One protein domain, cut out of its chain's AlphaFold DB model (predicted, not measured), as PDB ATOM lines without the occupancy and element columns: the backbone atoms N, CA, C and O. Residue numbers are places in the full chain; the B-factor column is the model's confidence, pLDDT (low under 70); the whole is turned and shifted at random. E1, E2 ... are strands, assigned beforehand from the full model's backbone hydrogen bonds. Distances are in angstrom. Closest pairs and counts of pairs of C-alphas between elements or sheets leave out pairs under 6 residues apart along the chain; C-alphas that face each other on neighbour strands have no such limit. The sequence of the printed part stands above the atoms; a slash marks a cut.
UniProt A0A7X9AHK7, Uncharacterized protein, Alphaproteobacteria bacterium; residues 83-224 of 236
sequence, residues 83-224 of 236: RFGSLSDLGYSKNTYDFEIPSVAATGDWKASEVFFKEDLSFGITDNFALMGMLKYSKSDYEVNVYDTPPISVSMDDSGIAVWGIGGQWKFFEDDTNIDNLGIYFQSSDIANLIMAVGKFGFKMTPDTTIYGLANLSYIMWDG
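This is residues 83 to 224 of the 236 residues of an uncharacterized protein of Alphaproteobacteria bacterium (UniProt A0A7X9AHK7). The domain is one long, curled sheet of seven antiparallel strands, like part of a barrel left open, with no second layer over it. E1 to E4 run side by side for most of the length; the shorter E5, E6 and E7 continue the sheet beside residues 162 to 174 of E4, and from edge to edge, E1 to E7, the way across the sheet turns by 136 degrees. The printed part has 142 residues, no named helix and seven strands in chain order E1 to E7, which is also the sheet's order; the class is all strand. It is loose, with a radius of gyration of the C-alphas of 21.1 A, and spans 69 by 30 by 28 A.

The twisted sheet is a meander, each strand the antiparallel neighbour of the one before: E1 (84 to 101), E2 (106 to 124), E3 (129 to 147), E4 (152 to 174), E5 (178 to 189), E6 (192 to 206) and E7 (209 to 223). Inner strand E4 forms a hairpin with E3, at 159 degrees, with N 140 and O 158 2.8 A apart. E4 and E5 form a hairpin at 150 degrees, with N 166 and O 186 2.9 A apart. Edge strands E1 and E7 are apart.

E1 begins at C-alpha 84 (177.015, 159.853, 155.182) and is 51.4 A long; E2 is 55.6 A, E3 55.1 A and E4 59.7 A. E5 is 34.3 A, E6 40.2 A, and E7 39.7 A, ending at C-alpha 223 (176.760, 127.738, 154.329). E4 bends by 58 degrees at residue 171.

The C-alphas of Thr 149 and Asp 176, the two farthest apart, are 69.6 A apart. The printed part has no cut, and its six links are tight. Mean pLDDT of the printed part is 78.2; residues 190 to 192 and 223 to 224 are among those under 70.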
ATOM      1  N   ARG A  83     180.798 162.385 156.816       74.06
ATOM      2  CA  ARG A  83     179.846 162.294 155.711       74.06
ATOM      3  C   ARG A  83     179.146 160.945 155.727       74.06
ATOM      4  O   ARG A  83     179.752 159.901 155.972       74.06
ATOM      5  N   PHE A  84     177.856 161.004 155.444       78.81
ATOM      6  CA  PHE A  84     177.015 159.853 155.182       78.81
ATOM      7  C   PHE A  84     176.748 159.783 153.680       78.81
ATOM      8  O   PHE A  84     176.544 160.817 153.039       78.81
ATOM      9  N   GLY A  85     176.761 158.576 153.133       72.56
ATOM     10  CA  GLY A  85     176.342 158.308 151.766       72.56
ATOM     11  C   GLY A  85     175.431 157.095 151.743       72.56
ATOM     12  O   GLY A  85     175.691 156.125 152.459       72.56
ATOM     13  N   SER A  86     174.399 157.143 150.908       78.69
ATOM     14  CA  SER A  86     173.614 155.963 150.590       78.69
ATOM     15  C   SER A  86     173.347 155.850 149.098       78.69
ATOM     16  O   SER A  86     173.342 156.855 148.380       78.69
ATOM     17  N   LEU A  87     173.181 154.614 148.637       76.56
ATOM     18  CA  LEU A  87     172.712 154.316 147.295       76.56
ATOM     19  C   LEU A  87     171.623 153.265 147.379       76.56
ATOM     20  O   LEU A  87     171.816 152.193 147.954       76.56
ATOM     21  N   SER A  88     170.510 153.590 146.738       82.00
ATOM     22  CA  SER A  88     169.401 152.680 146.543       82.00
ATOM     23  C   SER A  88     169.458 152.101 145.136       82.00
ATOM     24  O   SER A  88     169.586 152.844 144.161       82.00
ATOM     25  N   ASP A  89     169.296 150.791 145.031       79.44
ATOM     26  CA  ASP A  89     169.110 150.072 143.778       79.44
ATOM     27  C   ASP A  89     167.761 149.341 143.801       79.44
ATOM     28  O   ASP A  89     167.369 148.733 144.802       79.44
ATOM     29  N   LEU A  90     167.039 149.424 142.687       83.00
ATOM     30  CA  LEU A  90     165.778 148.729 142.472       83.00
ATOM     31  C   LEU A  90     165.939 147.851 141.240       83.00
ATOM     32  O   LEU A  90     166.107 148.347 140.126       83.00
ATOM     33  N   GLY A  91     165.824 146.546 141.444       81.12
ATOM     34  CA  GLY A  91     166.034 145.576 140.388       81.12
ATOM     35  C   GLY A  91     164.877 144.612 140.217       81.12
ATOM     36  O   GLY A  91     164.070 144.363 141.115       81.12
ATOM     37  N   TYR A  92     164.837 144.039 139.021       82.50
ATOM     38  CA  TYR A  92     163.974 142.929 138.674       82.50
ATOM     39  C   TYR A  92     164.791 141.883 137.924       82.50
ATOM     40  O   TYR A  92     165.553 142.210 137.012       82.50
ATOM     41  N   SER A  93     164.625 140.622 138.299       76.38
ATOM     42  CA  SER A  93     165.253 139.480 137.650       76.38
ATOM     43  C   SER A  93     164.199 138.440 137.311       76.38
ATOM     44  O   SER A  93     163.285 138.183 138.092       76.38
ATOM     45  N   LYS A  94     164.338 137.813 136.144       79.69
ATOM     46  CA  LYS A  94     163.553 136.644 135.760       79.69
ATOM     47  C   LYS A  94     164.480 135.632 135.117       79.69
ATOM     48  O   LYS A  94     165.186 135.955 134.167       79.69
ATOM     49  N   ASN A  95     164.458 134.417 135.636       74.75
ATOM     50  CA  ASN A  95     165.279 133.321 135.168       74.75
ATOM     51  C   ASN A  95     164.396 132.108 134.889       74.75
ATOM     52  O   ASN A  95     163.494 131.800 135.663       74.75
ATOM     53  N   THR A  96     164.692 131.416 133.796       77.44
ATOM     54  CA  THR A  96     164.086 130.130 133.457       77.44
ATOM     55  C   THR A  96     165.208 129.173 133.094       77.44
ATOM     56  O   THR A  96     166.124 129.550 132.361       77.44
ATOM     57  N   TYR A  97     165.150 127.962 133.631       76.00
ATOM     58  CA  TYR A  97     166.111 126.904 133.364       76.00
ATOM     59  C   TYR A  97     165.366 125.612 133.072       76.00
ATOM     60  O   TYR A  97     164.676 125.090 133.944       76.00
ATOM     61  N   ASP A  98     165.557 125.087 131.871       82.00
ATOM     62  CA  ASP A  98     165.057 123.771 131.504       82.00
ATOM     63  C   ASP A  98     166.049 122.701 131.972       82.00
ATOM     64  O   ASP A  98     167.271 122.890 131.909       82.00
ATOM     65  N   PHE A  99     165.535 121.576 132.452       75.50
ATOM     66  CA  PHE A  99     166.341 120.440 132.879       75.50
ATOM     67  C   PHE A  99     165.701 119.116 132.468       75.50
ATOM     68  O   PHE A  99     164.499 119.005 132.234       75.50
ATOM     69  N   GLU A 100     166.537 118.090 132.402       77.25
ATOM     70  CA  GLU A 100     166.132 116.710 132.173       77.25
ATOM     71  C   GLU A 100     166.505 115.890 133.407       77.25
ATOM     72  O   GLU A 100     167.571 116.098 133.995       77.25
ATOM     73  N   ILE A 101     165.626 114.975 133.813       75.12
ATOM     74  CA  ILE A 101     165.865 113.999 134.876       75.12
ATOM     75  C   ILE A 101     166.091 112.635 134.203       75.12
ATOM     76  O   ILE A 101     165.124 111.917 133.924       75.12
ATOM     77  N   PRO A 102     167.353 112.226 133.960       69.00
ATOM     78  CA  PRO A 102     167.647 111.042 133.151       69.00
ATOM     79  C   PRO A 102     167.110 109.740 133.752       69.00
ATOM     80  O   PRO A 102     166.805 108.801 133.026       69.00
ATOM     81  N   SER A 103     166.973 109.671 135.081       73.19
ATOM     82  CA  SER A 103     166.516 108.467 135.785       73.19
ATOM     83  C   SER A 103     165.042 108.131 135.557       73.19
ATOM     84  O   SER A 103     164.650 106.995 135.804       73.19
ATOM     85  N   VAL A 104     164.232 109.100 135.121       71.38
ATOM     86  CA  VAL A 104     162.789 108.924 134.871       71.38
ATOM     87  C   VAL A 104     162.366 109.403 133.479       71.38
ATOM     88  O   VAL A 104     161.179 109.453 133.196       71.38
ATOM     89  N   ALA A 105     163.324 109.747 132.605       78.06
ATOM     90  CA  ALA A 105     163.073 110.313 131.274       78.06
ATOM     91  C   ALA A 105     162.055 111.476 131.282       78.06
ATOM     92  O   ALA A 105     161.301 111.661 130.328       78.06
ATOM     93  N   ALA A 106     162.036 112.252 132.369       76.00
ATOM     94  CA  ALA A 106     161.159 113.401 132.534       76.00
ATOM     95  C   ALA A 106     161.934 114.684 132.248       76.00
ATOM     96  O   ALA A 106     163.113 114.810 132.590       76.00
ATOM     97  N   THR A 107     161.261 115.658 131.653       84.94
ATOM     98  CA  THR A 107     161.785 117.014 131.481       84.94
ATOM     99  C   THR A 107     161.086 117.951 132.450       84.94
ATOM    100  O   THR A 107     160.019 117.644 132.973       84.94
ATOM    101  N   GLY A 108     161.685 119.096 132.727       82.50
ATOM    102  CA  GLY A 108     161.094 120.090 133.605       82.50
ATOM    103  C   GLY A 108     161.669 121.469 133.360       82.50
ATOM    104  O   GLY A 108     162.700 121.616 132.703       82.50
ATOM    105  N   ASP A 109     161.001 122.477 133.900       78.31
ATOM    106  CA  ASP A 109     161.509 123.838 133.945       78.31
ATOM    107  C   ASP A 109     161.463 124.380 135.372       78.31
ATOM    108  O   ASP A 109     160.539 124.135 136.148       78.31
ATOM    109  N   TRP A 110     162.498 125.134 135.721       75.50
ATOM    110  CA  TRP A 110     162.536 125.951 136.918       75.50
ATOM    111  C   TRP A 110     162.443 127.413 136.509       75.50
ATOM    112  O   TRP A 110     163.293 127.917 135.769       75.50
ATOM    113  N   LYS A 111     161.417 128.100 137.001       76.88
ATOM    114  CA  LYS A 111     161.234 129.538 136.836       76.88
ATOM    115  C   LYS A 111     161.470 130.227 138.174       76.88
ATOM    116  O   LYS A 111     160.984 129.783 139.211       76.88
ATOM    117  N   ALA A 112     162.182 131.342 138.134       71.00
ATOM    118  CA  ALA A 112     162.342 132.241 139.262       71.00
ATOM    119  C   ALA A 112     162.152 133.682 138.805       71.00
ATOM    120  O   ALA A 112     162.765 134.109 137.824       71.00
ATOM    121  N   SER A 113     161.342 134.446 139.526       77.88
ATOM    122  CA  SER A 113     161.256 135.898 139.377       77.88
ATOM    123  C   SER A 113     161.542 136.570 140.704       77.88
ATOM    124  O   SER A 113     161.060 136.118 141.730       77.88
ATOM    125  N   GLU A 114     162.309 137.650 140.682       77.62
ATOM    126  CA  GLU A 114     162.673 138.428 141.862       77.62
ATOM    127  C   GLU A 114     162.482 139.914 141.559       77.62
ATOM    128  O   GLU A 114     162.990 140.415 140.558       77.62
ATOM    129  N   VAL A 115     161.793 140.629 142.442       80.69
ATOM    130  CA  VAL A 115     161.883 142.090 142.557       80.69
ATOM    131  C   VAL A 115     162.667 142.379 143.826       80.69
ATOM    132  O   VAL A 115     162.340 141.838 144.883       80.69
ATOM    133  N   PHE A 116     163.676 143.240 143.753       79.31
ATOM    134  CA  PHE A 116     164.470 143.587 144.925       79.31
ATOM    135  C   PHE A 116     164.706 145.082 145.054       79.31
ATOM    136  O   PHE A 116     164.834 145.803 144.068       79.31
ATOM    137  N   PHE A 117     164.810 145.508 146.304       83.75
ATOM    138  CA  PHE A 117     165.298 146.807 146.718       83.75
ATOM    139  C   PHE A 117     166.565 146.588 147.543       83.75
ATOM    140  O   PHE A 117     166.552 145.824 148.512       83.75
ATOM    141  N   LYS A 118     167.660 147.230 147.159       84.50
ATOM    142  CA  LYS A 118     168.939 147.165 147.859       84.50
ATOM    143  C   LYS A 118     169.329 148.565 148.302       84.50
ATOM    144  O   LYS A 118     169.323 149.479 147.493       84.50
ATOM    145  N   GLU A 119     169.686 148.705 149.569       83.88
ATOM    146  CA  GLU A 119     170.260 149.920 150.128       83.88
ATOM    147  C   GLU A 119     171.681 149.625 150.592       83.88
ATOM    148  O   GLU A 119     171.913 148.729 151.413       83.88
ATOM    149  N   ASP A 120     172.623 150.411 150.096       81.81
ATOM    150  CA  ASP A 120     173.992 150.434 150.578       81.81
ATOM    151  C   ASP A 120     174.225 151.730 151.359       81.81
ATOM    152  O   ASP A 120     173.933 152.827 150.889       81.81
ATOM    153  N   LEU A 121     174.752 151.602 152.573       83.19
ATOM    154  CA  LEU A 121     174.982 152.681 153.526       83.19
ATOM    155  C   LEU A 121     176.481 152.830 153.773       83.19
ATOM    156  O   LEU A 121     177.204 151.843 153.919       83.19
ATOM    157  N   SER A 122     176.955 154.065 153.895       83.62
ATOM    158  CA  SER A 122     178.353 154.361 154.208       83.62
ATOM    159  C   SER A 122     178.472 155.549 155.154       83.62
ATOM    160  O   SER A 122     177.755 156.545 155.036       83.62
ATOM    161  N   PHE A 123     179.395 155.449 156.106       83.31
ATOM    162  CA  PHE A 123     179.664 156.494 157.084       83.31
ATOM    163  C   PHE A 123     181.168 156.663 157.302       83.31
ATOM    164  O   PHE A 123     181.847 155.755 157.788       83.31
ATOM    165  N   GLY A 124     181.694 157.839 156.956       84.25
ATOM    166  CA  GLY A 124     183.097 158.188 157.175       84.25
ATOM    167  C   GLY A 124     183.376 158.459 158.652       84.25
ATOM    168  O   GLY A 124     183.003 159.510 159.170       84.25
ATOM    169  N   ILE A 125     184.069 157.548 159.338       84.00
ATOM    170  CA  ILE A 125     184.491 157.762 160.735       84.00
ATOM    171  C   ILE A 125     185.676 158.734 160.777       84.00
ATOM    172  O   ILE A 125     185.751 159.621 161.630       84.00
ATOM    173  N   THR A 126     186.604 158.580 159.832       85.62
ATOM    174  CA  THR A 126     187.759 159.463 159.631       85.62
ATOM    175  C   THR A 126     187.941 159.735 158.140       85.62
ATOM    176  O   THR A 126     187.230 159.169 157.315       85.62
ATOM    177  N   ASP A 127     188.919 160.561 157.774       81.88
ATOM    178  CA  ASP A 127     189.235 160.803 156.361       81.88
ATOM    179  C   ASP A 127     189.779 159.552 155.658       81.88
ATOM    180  O   ASP A 127     189.715 159.446 154.433       81.88
ATOM    181  N   ASN A 128     190.260 158.579 156.440       85.25
ATOM    182  CA  ASN A 128     190.874 157.355 155.944       85.25
ATOM    183  C   ASN A 128     190.062 156.097 156.241       85.25
ATOM    184  O   ASN A 128     190.340 155.076 155.630       85.25
ATOM    185  N   PHE A 129     189.054 156.140 157.109       86.56
ATOM    186  CA  PHE A 129     188.274 154.960 157.477       86.56
ATOM    187  C   PHE A 129     186.774 155.225 157.419       86.56
ATOM    188  O   PHE A 129     186.294 156.196 158.014       86.56
ATOM    189  N   ALA A 130     186.040 154.319 156.777       85.88
ATOM    190  CA  ALA A 130     184.586 154.337 156.708       85.88
ATOM    191  C   ALA A 130     183.981 152.996 157.125       85.88
ATOM    192  O   ALA A 130     184.529 151.931 156.836       85.88
ATOM    193  N   LEU A 131     182.827 153.071 157.785       86.75
ATOM    194  CA  LEU A 131     181.948 151.936 158.038       86.75
ATOM    195  C   LEU A 131     180.947 151.818 156.885       86.75
ATOM    196  O   LEU A 131     180.476 152.831 156.367       86.75
ATOM    197  N   MET A 132     180.605 150.593 156.515       84.56
ATOM    198  CA  MET A 132     179.679 150.289 155.433       84.56
ATOM    199  C   MET A 132     178.623 149.291 155.899       84.56
ATOM    200  O   MET A 132     178.923 148.392 156.684       84.56
ATOM    201  N   GLY A 133     177.404 149.441 155.397       83.69
ATOM    202  CA  GLY A 133     176.289 148.527 155.619       83.69
ATOM    203  C   GLY A 133     175.559 148.258 154.311       83.69
ATOM    204  O   GLY A 133     175.571 149.092 153.415       83.69
ATOM    205  N   MET A 134     174.935 147.094 154.197       83.94
ATOM    206  CA  MET A 134     174.146 146.714 153.030       83.94
ATOM    207  C   MET A 134     172.906 145.958 153.483       83.94
ATOM    208  O   MET A 134     172.984 145.105 154.371       83.94
ATOM    209  N   LEU A 135     171.768 146.270 152.878       84.12
ATOM    210  CA  LEU A 135     170.492 145.602 153.105       84.12
ATOM    211  C   LEU A 135     169.816 145.380 151.756       84.12
ATOM    212  O   LEU A 135     169.558 146.332 151.030       84.12
ATOM    213  N   LYS A 136     169.494 144.131 151.426       82.69
ATOM    214  CA  LYS A 136     168.695 143.769 150.252       82.69
ATOM    215  C   LYS A 136     167.390 143.140 150.716       82.69
ATOM    216  O   LYS A 136     167.387 142.040 151.272       82.69
ATOM    217  N   TYR A 137     166.290 143.826 150.450       81.50
ATOM    218  CA  TYR A 137     164.951 143.270 150.537       81.50
ATOM    219  C   TYR A 137     164.553 142.710 149.174       81.50
ATOM    220  O   TYR A 137     164.738 143.377 148.155       81.50
ATOM    221  N   SER A 138     163.980 141.514 149.131       78.69
ATOM    222  CA  SER A 138     163.474 140.937 147.888       78.69
ATOM    223  C   SER A 138     162.123 140.279 148.086       78.69
ATOM    224  O   SER A 138     161.806 139.773 149.163       78.69
ATOM    225  N   LYS A 139     161.339 140.275 147.014       77.44
ATOM    226  CA  LYS A 139     160.189 139.403 146.830       77.44
ATOM    227  C   LYS A 139     160.489 138.491 145.650       77.44
ATOM    228  O   LYS A 139     160.732 138.989 144.550       77.44
ATOM    229  N   SER A 140     160.461 137.192 145.891       76.62
ATOM    230  CA  SER A 140     160.821 136.168 144.925       76.62
ATOM    231  C   SER A 140     159.707 135.145 144.791       76.62
ATOM    232  O   SER A 140     159.198 134.656 145.793       76.62
ATOM    233  N   ASP A 141     159.388 134.781 143.557       75.75
ATOM    234  CA  ASP A 141     158.481 133.687 143.233       75.75
ATOM    235  C   ASP A 141     159.282 132.592 142.520       75.75
ATOM    236  O   ASP A 141     160.090 132.873 141.627       75.75
ATOM    237  N   TYR A 142     159.060 131.345 142.920       71.56
ATOM    238  CA  TYR A 142     159.715 130.155 142.395       71.56
ATOM    239  C   TYR A 142     158.665 129.157 141.917       71.56
ATOM    240  O   TYR A 142     157.679 128.906 142.604       71.56
ATOM    241  N   GLU A 143     158.904 128.547 140.765       74.75
ATOM    242  CA  GLU A 143     158.045 127.517 140.186       74.75
ATOM    243  C   GLU A 143     158.937 126.410 139.621       74.75
ATOM    244  O   GLU A 143     159.870 126.680 138.864       74.75
ATOM    245  N   VAL A 144     158.678 125.166 140.010       75.56
ATOM    246  CA  VAL A 144     159.281 123.971 139.412       75.56
ATOM    247  C   VAL A 144     158.158 123.192 138.755       75.56
ATOM    248  O   VAL A 144     157.240 122.754 139.451       75.56
ATOM    249  N   ASN A 145     158.253 122.969 137.447       78.88
ATOM    250  CA  ASN A 145     157.397 122.004 136.768       78.88
ATOM    251  C   ASN A 145     158.223 120.806 136.325       78.88
ATOM    252  O   ASN A 145     159.314 120.950 135.781       78.88
ATOM    253  N   VAL A 146     157.666 119.623 136.541       82.81
ATOM    254  CA  VAL A 146     158.153 118.361 135.999       82.81
ATOM    255  C   VAL A 146     157.072 117.837 135.065       82.81
ATOM    256  O   VAL A 146     155.953 117.522 135.482       82.81
ATOM    257  N   TYR A 147     157.413 117.778 133.785       83.31
ATOM    258  CA  TYR A 147     156.591 117.273 132.697       83.31
ATOM    259  C   TYR A 147     156.658 115.739 132.671       83.31
ATOM    260  O   TYR A 147     157.250 115.138 131.777       83.31
ATOM    261  N   ASP A 148     156.072 115.117 133.693       75.31
ATOM    262  CA  ASP A 148     155.844 113.670 133.784       75.31
ATOM    263  C   ASP A 148     154.335 113.355 133.659       75.31
ATOM    264  O   ASP A 148     153.514 114.256 133.461       75.31
ATOM    265  N   THR A 149     153.941 112.082 133.733       73.50
ATOM    266  CA  THR A 149     152.540 111.641 133.707       73.50
ATOM    267  C   THR A 149     152.156 110.997 135.047       73.50
ATOM    268  O   THR A 149     152.452 109.820 135.256       73.50
ATOM    269  N   PRO A 150     151.440 111.698 135.951       75.75
ATOM    270  CA  PRO A 150     150.892 113.053 135.823       75.75
ATOM    271  C   PRO A 150     151.937 114.164 136.043       75.75
ATOM    272  O   PRO A 150     152.909 113.950 136.769       75.75
ATOM    273  N   PRO A 151     151.722 115.367 135.477       74.94
ATOM    274  CA  PRO A 151     152.650 116.477 135.642       74.94
ATOM    275  C   PRO A 151     152.618 116.991 137.079       74.94
ATOM    276  O   PRO A 151     151.554 117.096 137.697       74.94
ATOM    277  N   ILE A 152     153.790 117.352 137.593       78.81
ATOM    278  CA  ILE A 152     153.955 117.900 138.939       78.81
ATOM    279  C   ILE A 152     154.374 119.359 138.795       78.81
ATOM    280  O   ILE A 152     155.365 119.657 138.136       78.81
ATOM    281  N   SER A 153     153.629 120.265 139.425       75.69
ATOM    282  CA  SER A 153     153.974 121.684 139.511       75.69
ATOM    283  C   SER A 153     153.981 122.101 140.974       75.69
ATOM    284  O   SER A 153     153.019 121.847 141.704       75.69
ATOM    285  N   VAL A 154     155.083 122.706 141.408       73.88
ATOM    286  CA  VAL A 154     155.251 123.231 142.763       73.88
ATOM    287  C   VAL A 154     155.650 124.692 142.652       73.88
ATOM    288  O   VAL A 154     156.658 125.012 142.023       73.88
ATOM    289  N   SER A 155     154.879 125.572 143.287       73.94
ATOM    290  CA  SER A 155     155.181 126.998 143.387       73.94
ATOM    291  C   SER A 155     155.405 127.422 144.836       73.94
ATOM    292  O   SER A 155     154.818 126.865 145.767       73.94
ATOM    293  N   MET A 156     156.294 128.393 145.029       65.12
ATOM    294  CA  MET A 156     156.629 128.975 146.325       65.12
ATOM    295  C   MET A 156     156.898 130.466 146.164       65.12
ATOM    296  O   MET A 156     157.530 130.877 145.194       65.12
ATOM    297  N   ASP A 157     156.472 131.258 147.137       71.38
ATOM    298  CA  ASP A 157     156.802 132.670 147.259       71.38
ATOM    299  C   ASP A 157     157.648 132.923 148.517       71.38
ATOM    300  O   ASP A 157     157.543 132.233 149.535       71.38
ATOM    301  N   ASP A 158     158.539 133.903 148.423       65.50
ATOM    302  CA  ASP A 158     159.412 134.351 149.503       65.50
ATOM    303  C   ASP A 158     159.474 135.879 149.489       65.50
ATOM    304  O   ASP A 158     159.550 136.513 148.434       65.50
ATOM    305  N   SER A 159     159.423 136.501 150.662       71.12
ATOM    306  CA  SER A 159     159.555 137.950 150.773       71.12
ATOM    307  C   SER A 159     160.181 138.333 152.099       71.12
ATOM    308  O   SER A 159     159.688 137.933 153.156       71.12
ATOM    309  N   GLY A 160     161.228 139.149 152.052       71.69
ATOM    310  CA  GLY A 160     161.948 139.537 153.254       71.69
ATOM    311  C   GLY A 160     163.312 140.143 152.965       71.69
ATOM    312  O   GLY A 160     163.659 140.463 151.828       71.69
ATOM    313  N   ILE A 161     164.098 140.299 154.029       71.12
ATOM    314  CA  ILE A 161     165.516 140.646 153.919       71.12
ATOM    315  C   ILE A 161     166.250 139.396 153.433       71.12
ATOM    316  O   ILE A 161     166.415 138.449 154.195       71.12
ATOM    317  N   ALA A 162     166.687 139.405 152.177       70.81
ATOM    318  CA  ALA A 162     167.388 138.280 151.564       70.81
ATOM    319  C   ALA A 162     168.903 138.340 151.766       70.81
ATOM    320  O   ALA A 162     169.578 137.308 151.780       70.81
ATOM    321  N   VAL A 163     169.459 139.550 151.893       76.56
ATOM    322  CA  VAL A 163     170.889 139.756 152.144       76.56
ATOM    323  C   VAL A 163     171.076 140.938 153.079       76.56
ATOM    324  O   VAL A 163     170.419 141.968 152.934       76.56
ATOM    325  N   TRP A 164     172.014 140.810 154.006       82.44
ATOM    326  CA  TRP A 164     172.552 141.949 154.733       82.44
ATOM    327  C   TRP A 164     174.068 141.843 154.825       82.44
ATOM    328  O   TRP A 164     174.641 140.756 154.741       82.44
ATOM    329  N   GLY A 165     174.734 142.974 154.997       82.81
ATOM    330  CA  GLY A 165     176.176 143.013 155.150       82.81
ATOM    331  C   GLY A 165     176.643 144.204 155.962       82.81
ATOM    332  O   GLY A 165     175.944 145.208 156.102       82.81
ATOM    333  N   ILE A 166     177.847 144.072 156.499       87.00
ATOM    334  CA  ILE A 166     178.563 145.128 157.202       87.00
ATOM    335  C   ILE A 166     180.041 145.028 156.853       87.00
ATOM    336  O   ILE A 166     180.581 143.939 156.669       87.00
ATOM    337  N   GLY A 167     180.717 146.160 156.769       87.12
ATOM    338  CA  GLY A 167     182.142 146.172 156.504       87.12
ATOM    339  C   GLY A 167     182.810 147.460 156.919       87.12
ATOM    340  O   GLY A 167     182.178 148.416 157.372       87.12
ATOM    341  N   GLY A 168     184.123 147.458 156.755       86.38
ATOM    342  CA  GLY A 168     184.960 148.630 156.909       86.38
ATOM    343  C   GLY A 168     185.849 148.784 155.690       86.38
ATOM    344  O   GLY A 168     186.323 147.795 155.129       86.38
ATOM    345  N   GLN A 169     186.093 150.028 155.307       85.88
ATOM    346  CA  GLN A 169     187.051 150.377 154.272       85.88
ATOM    347  C   GLN A 169     188.103 151.318 154.845       85.88
ATOM    348  O   GLN A 169     187.777 152.298 155.516       85.88
ATOM    349  N   TRP A 170     189.366 151.009 154.564       87.12
ATOM    350  CA  TRP A 170     190.518 151.807 154.940       87.12
ATOM    351  C   TRP A 170     191.272 152.283 153.698       87.12
ATOM    352  O   TRP A 170     191.847 151.487 152.960       87.12
ATOM    353  N   LYS A 171     191.302 153.598 153.499       87.06
ATOM    354  CA  LYS A 171     192.195 154.288 152.570       87.06
ATOM    355  C   LYS A 171     193.567 154.401 153.212       87.06
ATOM    356  O   LYS A 171     193.754 155.164 154.161       87.06
ATOM    357  N   PHE A 172     194.515 153.618 152.715       87.31
ATOM    358  CA  PHE A 172     195.878 153.597 153.246       87.31
ATOM    359  C   PHE A 172     196.843 154.444 152.412       87.31
ATOM    360  O   PHE A 172     197.918 154.786 152.901       87.31
ATOM    361  N   PHE A 173     196.460 154.809 151.186       85.06
ATOM    362  CA  PHE A 173     197.261 155.660 150.318       85.06
ATOM    363  C   PHE A 173     196.376 156.625 149.532       85.06
ATOM    364  O   PHE A 173     195.361 156.234 148.960       85.06
ATOM    365  N   GLU A 174     196.763 157.895 149.516       86.19
ATOM    366  CA  GLU A 174     196.202 158.899 148.622       86.19
ATOM    367  C   GLU A 174     197.267 159.954 148.334       86.19
ATOM    368  O   GLU A 174     197.855 160.516 149.260       86.19
ATOM    369  N   ASP A 175     197.484 160.228 147.053       86.50
ATOM    370  CA  ASP A 175     198.255 161.369 146.571       86.50
ATOM    371  C   ASP A 175     197.468 162.100 145.466       86.50
ATOM    372  O   ASP A 175     196.276 161.846 145.253       86.50
ATOM    373  N   ASP A 176     198.105 163.040 144.768       84.31
ATOM    374  CA  ASP A 176     197.460 163.823 143.704       84.31
ATOM    375  C   ASP A 176     197.058 162.977 142.479       84.31
ATOM    376  O   ASP A 176     196.212 163.387 141.686       84.31
ATOM    377  N   THR A 177     197.630 161.783 142.333       86.56
ATOM    378  CA  THR A 177     197.497 160.901 141.163       86.56
ATOM    379  C   THR A 177     196.833 159.560 141.465       86.56
ATOM    380  O   THR A 177     196.256 158.953 140.564       86.56
ATOM    381  N   ASN A 178     196.866 159.098 142.712       83.94
ATOM    382  CA  ASN A 178     196.487 157.750 143.109       83.94
ATOM    383  C   ASN A 178     195.655 157.750 144.390       83.94
ATOM    384  O   ASN A 178     195.744 158.650 145.230       83.94
ATOM    385  N   ILE A 179     194.860 156.699 144.554       82.38
ATOM    386  CA  ILE A 179     194.100 156.433 145.771       82.38
ATOM    387  C   ILE A 179     193.900 154.929 145.952       82.38
ATOM    388  O   ILE A 179     193.221 154.288 145.154       82.38
ATOM    389  N   ASP A 180     194.410 154.376 147.049       85.62
ATOM    390  CA  ASP A 180     194.317 152.946 147.334       85.62
ATOM    391  C   ASP A 180     193.595 152.670 148.647       85.62
ATOM    392  O   ASP A 180     193.795 153.326 149.677       85.62
ATOM    393  N   ASN A 181     192.734 151.659 148.596       82.06
ATOM    394  CA  ASN A 181     191.863 151.272 149.685       82.06
ATOM    395  C   ASN A 181     191.870 149.759 149.875       82.06
ATOM    396  O   ASN A 181     191.955 148.987 148.917       82.06
ATOM    397  N   LEU A 182     191.706 149.351 151.126       86.12
ATOM    398  CA  LEU A 182     191.473 147.977 151.527       86.12
ATOM    399  C   LEU A 182     190.143 147.903 152.274       86.12
ATOM    400  O   LEU A 182     189.944 148.596 153.271       86.12
ATOM    401  N   GLY A 183     189.236 147.066 151.789       83.19
ATOM    402  CA  GLY A 183     187.943 146.799 152.399       83.19
ATOM    403  C   GLY A 183     187.863 145.381 152.942       83.19
ATOM    404  O   GLY A 183     188.378 144.447 152.325       83.19
ATOM    405  N   ILE A 184     187.197 145.219 154.082       85.94
ATOM    406  CA  ILE A 184     186.782 143.917 154.607       85.94
ATOM    407  C   ILE A 184     185.281 143.972 154.854       85.94
ATOM    408  O   ILE A 184     184.782 144.887 155.511       85.94
ATOM    409  N   TYR A 185     184.581 142.966 154.346       82.44
ATOM    410  CA  TYR A 185     183.132 142.887 154.373       82.44
ATOM    411  C   TYR A 185     182.689 141.534 154.894       82.44
ATOM    412  O   TYR A 185     183.238 140.504 154.507       82.44
ATOM    413  N   PHE A 186     181.669 141.554 155.735       83.62
ATOM    414  CA  PHE A 186     180.847 140.408 156.064       83.62
ATOM    415  C   PHE A 186     179.495 140.566 155.370       83.62
ATOM    416  O   PHE A 186     178.902 141.644 155.384       83.62
ATOM    417  N   GLN A 187     178.996 139.484 154.794       80.94
ATOM    418  CA  GLN A 187     177.691 139.410 154.165       80.94
ATOM    419  C   GLN A 187     177.016 138.105 154.571       80.94
ATOM    420  O   GLN A 187     177.617 137.036 154.503       80.94
ATOM    421  N   SER A 188     175.751 138.194 154.952       79.06
ATOM    422  CA  SER A 188     174.890 137.063 155.267       79.06
ATOM    423  C   SER A 188     173.737 137.030 154.279       79.06
ATOM    424  O   SER A 188     173.111 138.049 153.990       79.06
ATOM    425  N   SER A 189     173.432 135.835 153.794       72.38
ATOM    426  CA  SER A 189     172.251 135.529 152.989       72.38
ATOM    427  C   SER A 189     171.661 134.199 153.446       72.38
ATOM    428  O   SER A 189     172.317 133.448 154.172       72.38
ATOM    429  N   ASP A 190     170.461 133.860 152.979       64.50
ATOM    430  CA  ASP A 190     169.826 132.582 153.346       64.50
ATOM    431  C   ASP A 190     170.614 131.350 152.864       64.50
ATOM    432  O   ASP A 190     170.435 130.249 153.387       64.50
ATOM    433  N   ILE A 191     171.464 131.526 151.842       59.47
ATOM    434  CA  ILE A 191     172.212 130.440 151.194       59.47
ATOM    435  C   ILE A 191     173.631 130.353 151.752       59.47
ATOM    436  O   ILE A 191     174.128 129.263 152.023       59.47
ATOM    437  N   ALA A 192     174.295 131.494 151.911       62.91
ATOM    438  CA  ALA A 192     175.691 131.542 152.311       62.91
ATOM    439  C   ALA A 192     176.012 132.791 153.127       62.91
ATOM    440  O   ALA A 192     175.478 133.881 152.892       62.91
ATOM    441  N   ASN A 193     176.954 132.616 154.038       74.75
ATOM    442  CA  ASN A 193     177.686 133.692 154.672       74.75
ATOM    443  C   ASN A 193     179.037 133.852 153.972       74.75
ATOM    444  O   ASN A 193     179.665 132.874 153.557       74.75
ATOM    445  N   LEU A 194     179.489 135.092 153.853       73.88
ATOM    446  CA  LEU A 194     180.684 135.471 153.123       73.88
ATOM    447  C   LEU A 194     181.465 136.502 153.933       73.88
ATOM    448  O   LEU A 194     180.933 137.551 154.286       73.88
ATOM    449  N   ILE A 195     182.748 136.237 154.161       78.56
ATOM    450  CA  ILE A 195     183.724 137.286 154.462       78.56
ATOM    451  C   ILE A 195     184.573 137.504 153.225       78.56
ATOM    452  O   ILE A 195     185.078 136.545 152.641       78.56
ATOM    453  N   MET A 196     184.764 138.760 152.842       78.69
ATOM    454  CA  MET A 196     185.542 139.139 151.672       78.69
ATOM    455  C   MET A 196     186.492 140.284 152.006       78.69
ATOM    456  O   MET A 196     186.099 141.262 152.638       78.69
ATOM    457  N   ALA A 197     187.733 140.166 151.540       80.25
ATOM    458  CA  ALA A 197     188.700 141.253 151.512       80.25
ATOM    459  C   ALA A 197     188.869 141.743 150.069       80.25
ATOM    460  O   ALA A 197     189.107 140.940 149.160       80.25
ATOM    461  N   VAL A 198     188.764 143.054 149.865       79.31
ATOM    462  CA  VAL A 198     188.800 143.697 148.546       79.31
ATOM    463  C   VAL A 198     189.828 144.820 148.555       79.31
ATOM    464  O   VAL A 198     189.789 145.698 149.412       79.31
ATOM    465  N   GLY A 199     190.737 144.805 147.588       78.50
ATOM    466  CA  GLY A 199     191.603 145.933 147.270       78.50
ATOM    467  C   GLY A 199     190.962 146.799 146.189       78.50
ATOM    468  O   GLY A 199     190.439 146.278 145.200       78.50
ATOM    469  N   LYS A 200     191.015 148.117 146.361       78.94
ATOM    470  CA  LYS A 200     190.567 149.100 145.371       78.94
ATOM    471  C   LYS A 200     191.704 150.070 145.102       78.94
ATOM    472  O   LYS A 200     192.138 150.756 146.020       78.94
ATOM    473  N   PHE A 201     192.135 150.129 143.851       81.00
ATOM    474  CA  PHE A 201     193.251 150.953 143.396       81.00
ATOM    475  C   PHE A 201     192.718 151.953 142.383       81.00
ATOM    476  O   PHE A 201     192.077 151.564 141.405       81.00
ATOM    477  N   GLY A 202     192.898 153.236 142.648       80.19
ATOM    478  CA  GLY A 202     192.327 154.318 141.864       80.19
ATOM    479  C   GLY A 202     193.400 155.201 141.252       80.19
ATOM    480  O   GLY A 202     194.338 155.586 141.938       80.19
ATOM    481  N   PHE A 203     193.218 155.570 139.986       80.25
ATOM    482  CA  PHE A 203     194.065 156.514 139.262       80.25
ATOM    483  C   PHE A 203     193.262 157.771 138.921       80.25
ATOM    484  O   PHE A 203     192.249 157.704 138.217       80.25
ATOM    485  N   LYS A 204     193.707 158.923 139.426       84.06
ATOM    486  CA  LYS A 204     193.117 160.244 139.184       84.06
ATOM    487  C   LYS A 204     193.591 160.739 137.814       84.06
ATOM    488  O   LYS A 204     194.764 161.042 137.628       84.06
ATOM    489  N   MET A 205     192.690 160.772 136.834       79.62
ATOM    490  CA  MET A 205     193.008 161.226 135.472       79.62
ATOM    491  C   MET A 205     192.869 162.738 135.322       79.62
ATOM    492  O   MET A 205     193.662 163.382 134.642       79.62
ATOM    493  N   THR A 206     191.835 163.298 135.940       78.12
ATOM    494  CA  THR A 206     191.551 164.735 135.984       78.12
ATOM    495  C   THR A 206     191.088 165.080 137.404       78.12
ATOM    496  O   THR A 206     190.815 164.158 138.177       78.12
ATOM    497  N   PRO A 207     190.966 166.372 137.773       71.75
ATOM    498  CA  PRO A 207     190.485 166.759 139.103       71.75
ATOM    499  C   PRO A 207     189.146 166.118 139.501       71.75
ATOM    500  O   PRO A 207     188.929 165.855 140.679       71.75
ATOM    501  N   ASP A 208     188.296 165.805 138.517       70.56
ATOM    502  CA  ASP A 208     186.951 165.261 138.732       70.56
ATOM    503  C   ASP A 208     186.795 163.795 138.285       70.56
ATOM    504  O   ASP A 208     185.751 163.184 138.517       70.56
ATOM    505  N   THR A 209     187.816 163.197 137.658       66.19
ATOM    506  CA  THR A 209     187.742 161.833 137.110       66.19
ATOM    507  C   THR A 209     188.778 160.928 137.759       66.19
ATOM    508  O   THR A 209     189.982 161.124 137.609       66.19
ATOM    509  N   THR A 210     188.305 159.865 138.410       71.06
ATOM    510  CA  THR A 210     189.140 158.777 138.937       71.06
ATOM    511  C   THR A 210     188.684 157.447 138.348       71.06
ATOM    512  O   THR A 210     187.502 157.113 138.420       71.06
ATOM    513  N   ILE A 211     189.613 156.674 137.783       72.62
ATOM    514  CA  ILE A 211     189.364 155.294 137.350       72.62
ATOM    515  C   ILE A 211     189.714 154.366 138.501       72.62
ATOM    516  O   ILE A 211     190.813 154.454 139.035       72.62
ATOM    517  N   TYR A 212     188.814 153.447 138.841       74.44
ATOM    518  CA  TYR A 212     189.049 152.452 139.881       74.44
ATOM    519  C   TYR A 212     189.190 151.047 139.296       74.44
ATOM    520  O   TYR A 212     188.323 150.577 138.563       74.44
ATOM    521  N   GLY A 213     190.269 150.368 139.676       70.19
ATOM    522  CA  GLY A 213     190.424 148.924 139.580       70.19
ATOM    523  C   GLY A 213     190.040 148.256 140.899       70.19
ATOM    524  O   GLY A 213     190.341 148.764 141.980       70.19
ATOM    525  N   LEU A 214     189.376 147.104 140.809       77.25
ATOM    526  CA  LEU A 214     188.918 146.324 141.958       77.25
ATOM    527  C   LEU A 214     189.521 144.927 141.900       77.25
ATOM    528  O   LEU A 214     189.487 144.275 140.856       77.25
ATOM    529  N   ALA A 215     190.047 144.468 143.029       70.88
ATOM    530  CA  ALA A 215     190.628 143.146 143.168       70.88
ATOM    531  C   ALA A 215     190.080 142.461 144.421       70.88
ATOM    532  O   ALA A 215     190.306 142.914 145.543       70.88
ATOM    533  N   ASN A 216     189.403 141.330 144.237       72.38
ATOM    534  CA  ASN A 216     189.054 140.451 145.347       72.38
ATOM    535  C   ASN A 216     190.326 139.735 145.805       72.38
ATOM    536  O   ASN A 216     190.881 138.927 145.062       72.38
ATOM    537  N   LEU A 217     190.799 140.053 147.008       71.75
ATOM    538  CA  LEU A 217     192.060 139.526 147.534       71.75
ATOM    539  C   LEU A 217     191.864 138.144 148.152       71.75
ATOM    540  O   LEU A 217     192.654 137.231 147.928       71.75
ATOM    541  N   SER A 218     190.793 137.989 148.924       73.62
ATOM    542  CA  SER A 218     190.431 136.722 149.550       73.62
ATOM    543  C   SER A 218     188.951 136.694 149.872       73.62
ATOM    544  O   SER A 218     188.359 137.730 150.179       73.62
ATOM    545  N   TYR A 219     188.377 135.500 149.891       72.00
ATOM    546  CA  TYR A 219     187.048 135.291 150.432       72.00
ATOM    547  C   TYR A 219     186.980 133.966 151.179       72.00
ATOM    548  O   TYR A 219     187.656 132.998 150.827       72.00
ATOM    549  N   ILE A 220     186.152 133.939 152.216       70.25
ATOM    550  CA  ILE A 220     185.768 132.730 152.931       70.25
ATOM    551  C   ILE A 220     184.254 132.676 152.855       70.25
ATOM    552  O   ILE A 220     183.576 133.616 153.262       70.25
ATOM    553  N   MET A 221     183.742 131.582 152.309       73.44
ATOM    554  CA  MET A 221     182.316 131.343 152.178       73.44
ATOM    555  C   MET A 221     181.969 130.080 152.944       73.44
ATOM    556  O   MET A 221     182.672 129.072 152.840       73.44
ATOM    557  N   TRP A 222     180.889 130.145 153.702       73.00
ATOM    558  CA  TRP A 222     180.321 128.995 154.383       73.00
ATOM    559  C   TRP A 222     178.811 129.029 154.257       73.00
ATOM    560  O   TRP A 222     178.215 130.076 153.991       73.00
ATOM    561  N   ASP A 223     178.203 127.866 154.434       68.31
ATOM    562  CA  ASP A 223     176.760 127.738 154.329       68.31
ATOM    563  C   ASP A 223     176.073 128.672 155.338       68.31
ATOM    564  O   ASP A 223     176.532 128.876 156.471       68.31
ATOM    565  N   GLY A 224     174.989 129.297 154.879       54.94
ATOM    566  CA  GLY A 224     174.133 130.144 155.699       54.94
ATOM    567  C   GLY A 224     173.530 129.358 156.863       54.94
ATOM    568  O   GLY A 224     173.595 128.128 156.912       54.94
TER     569      GLY A 224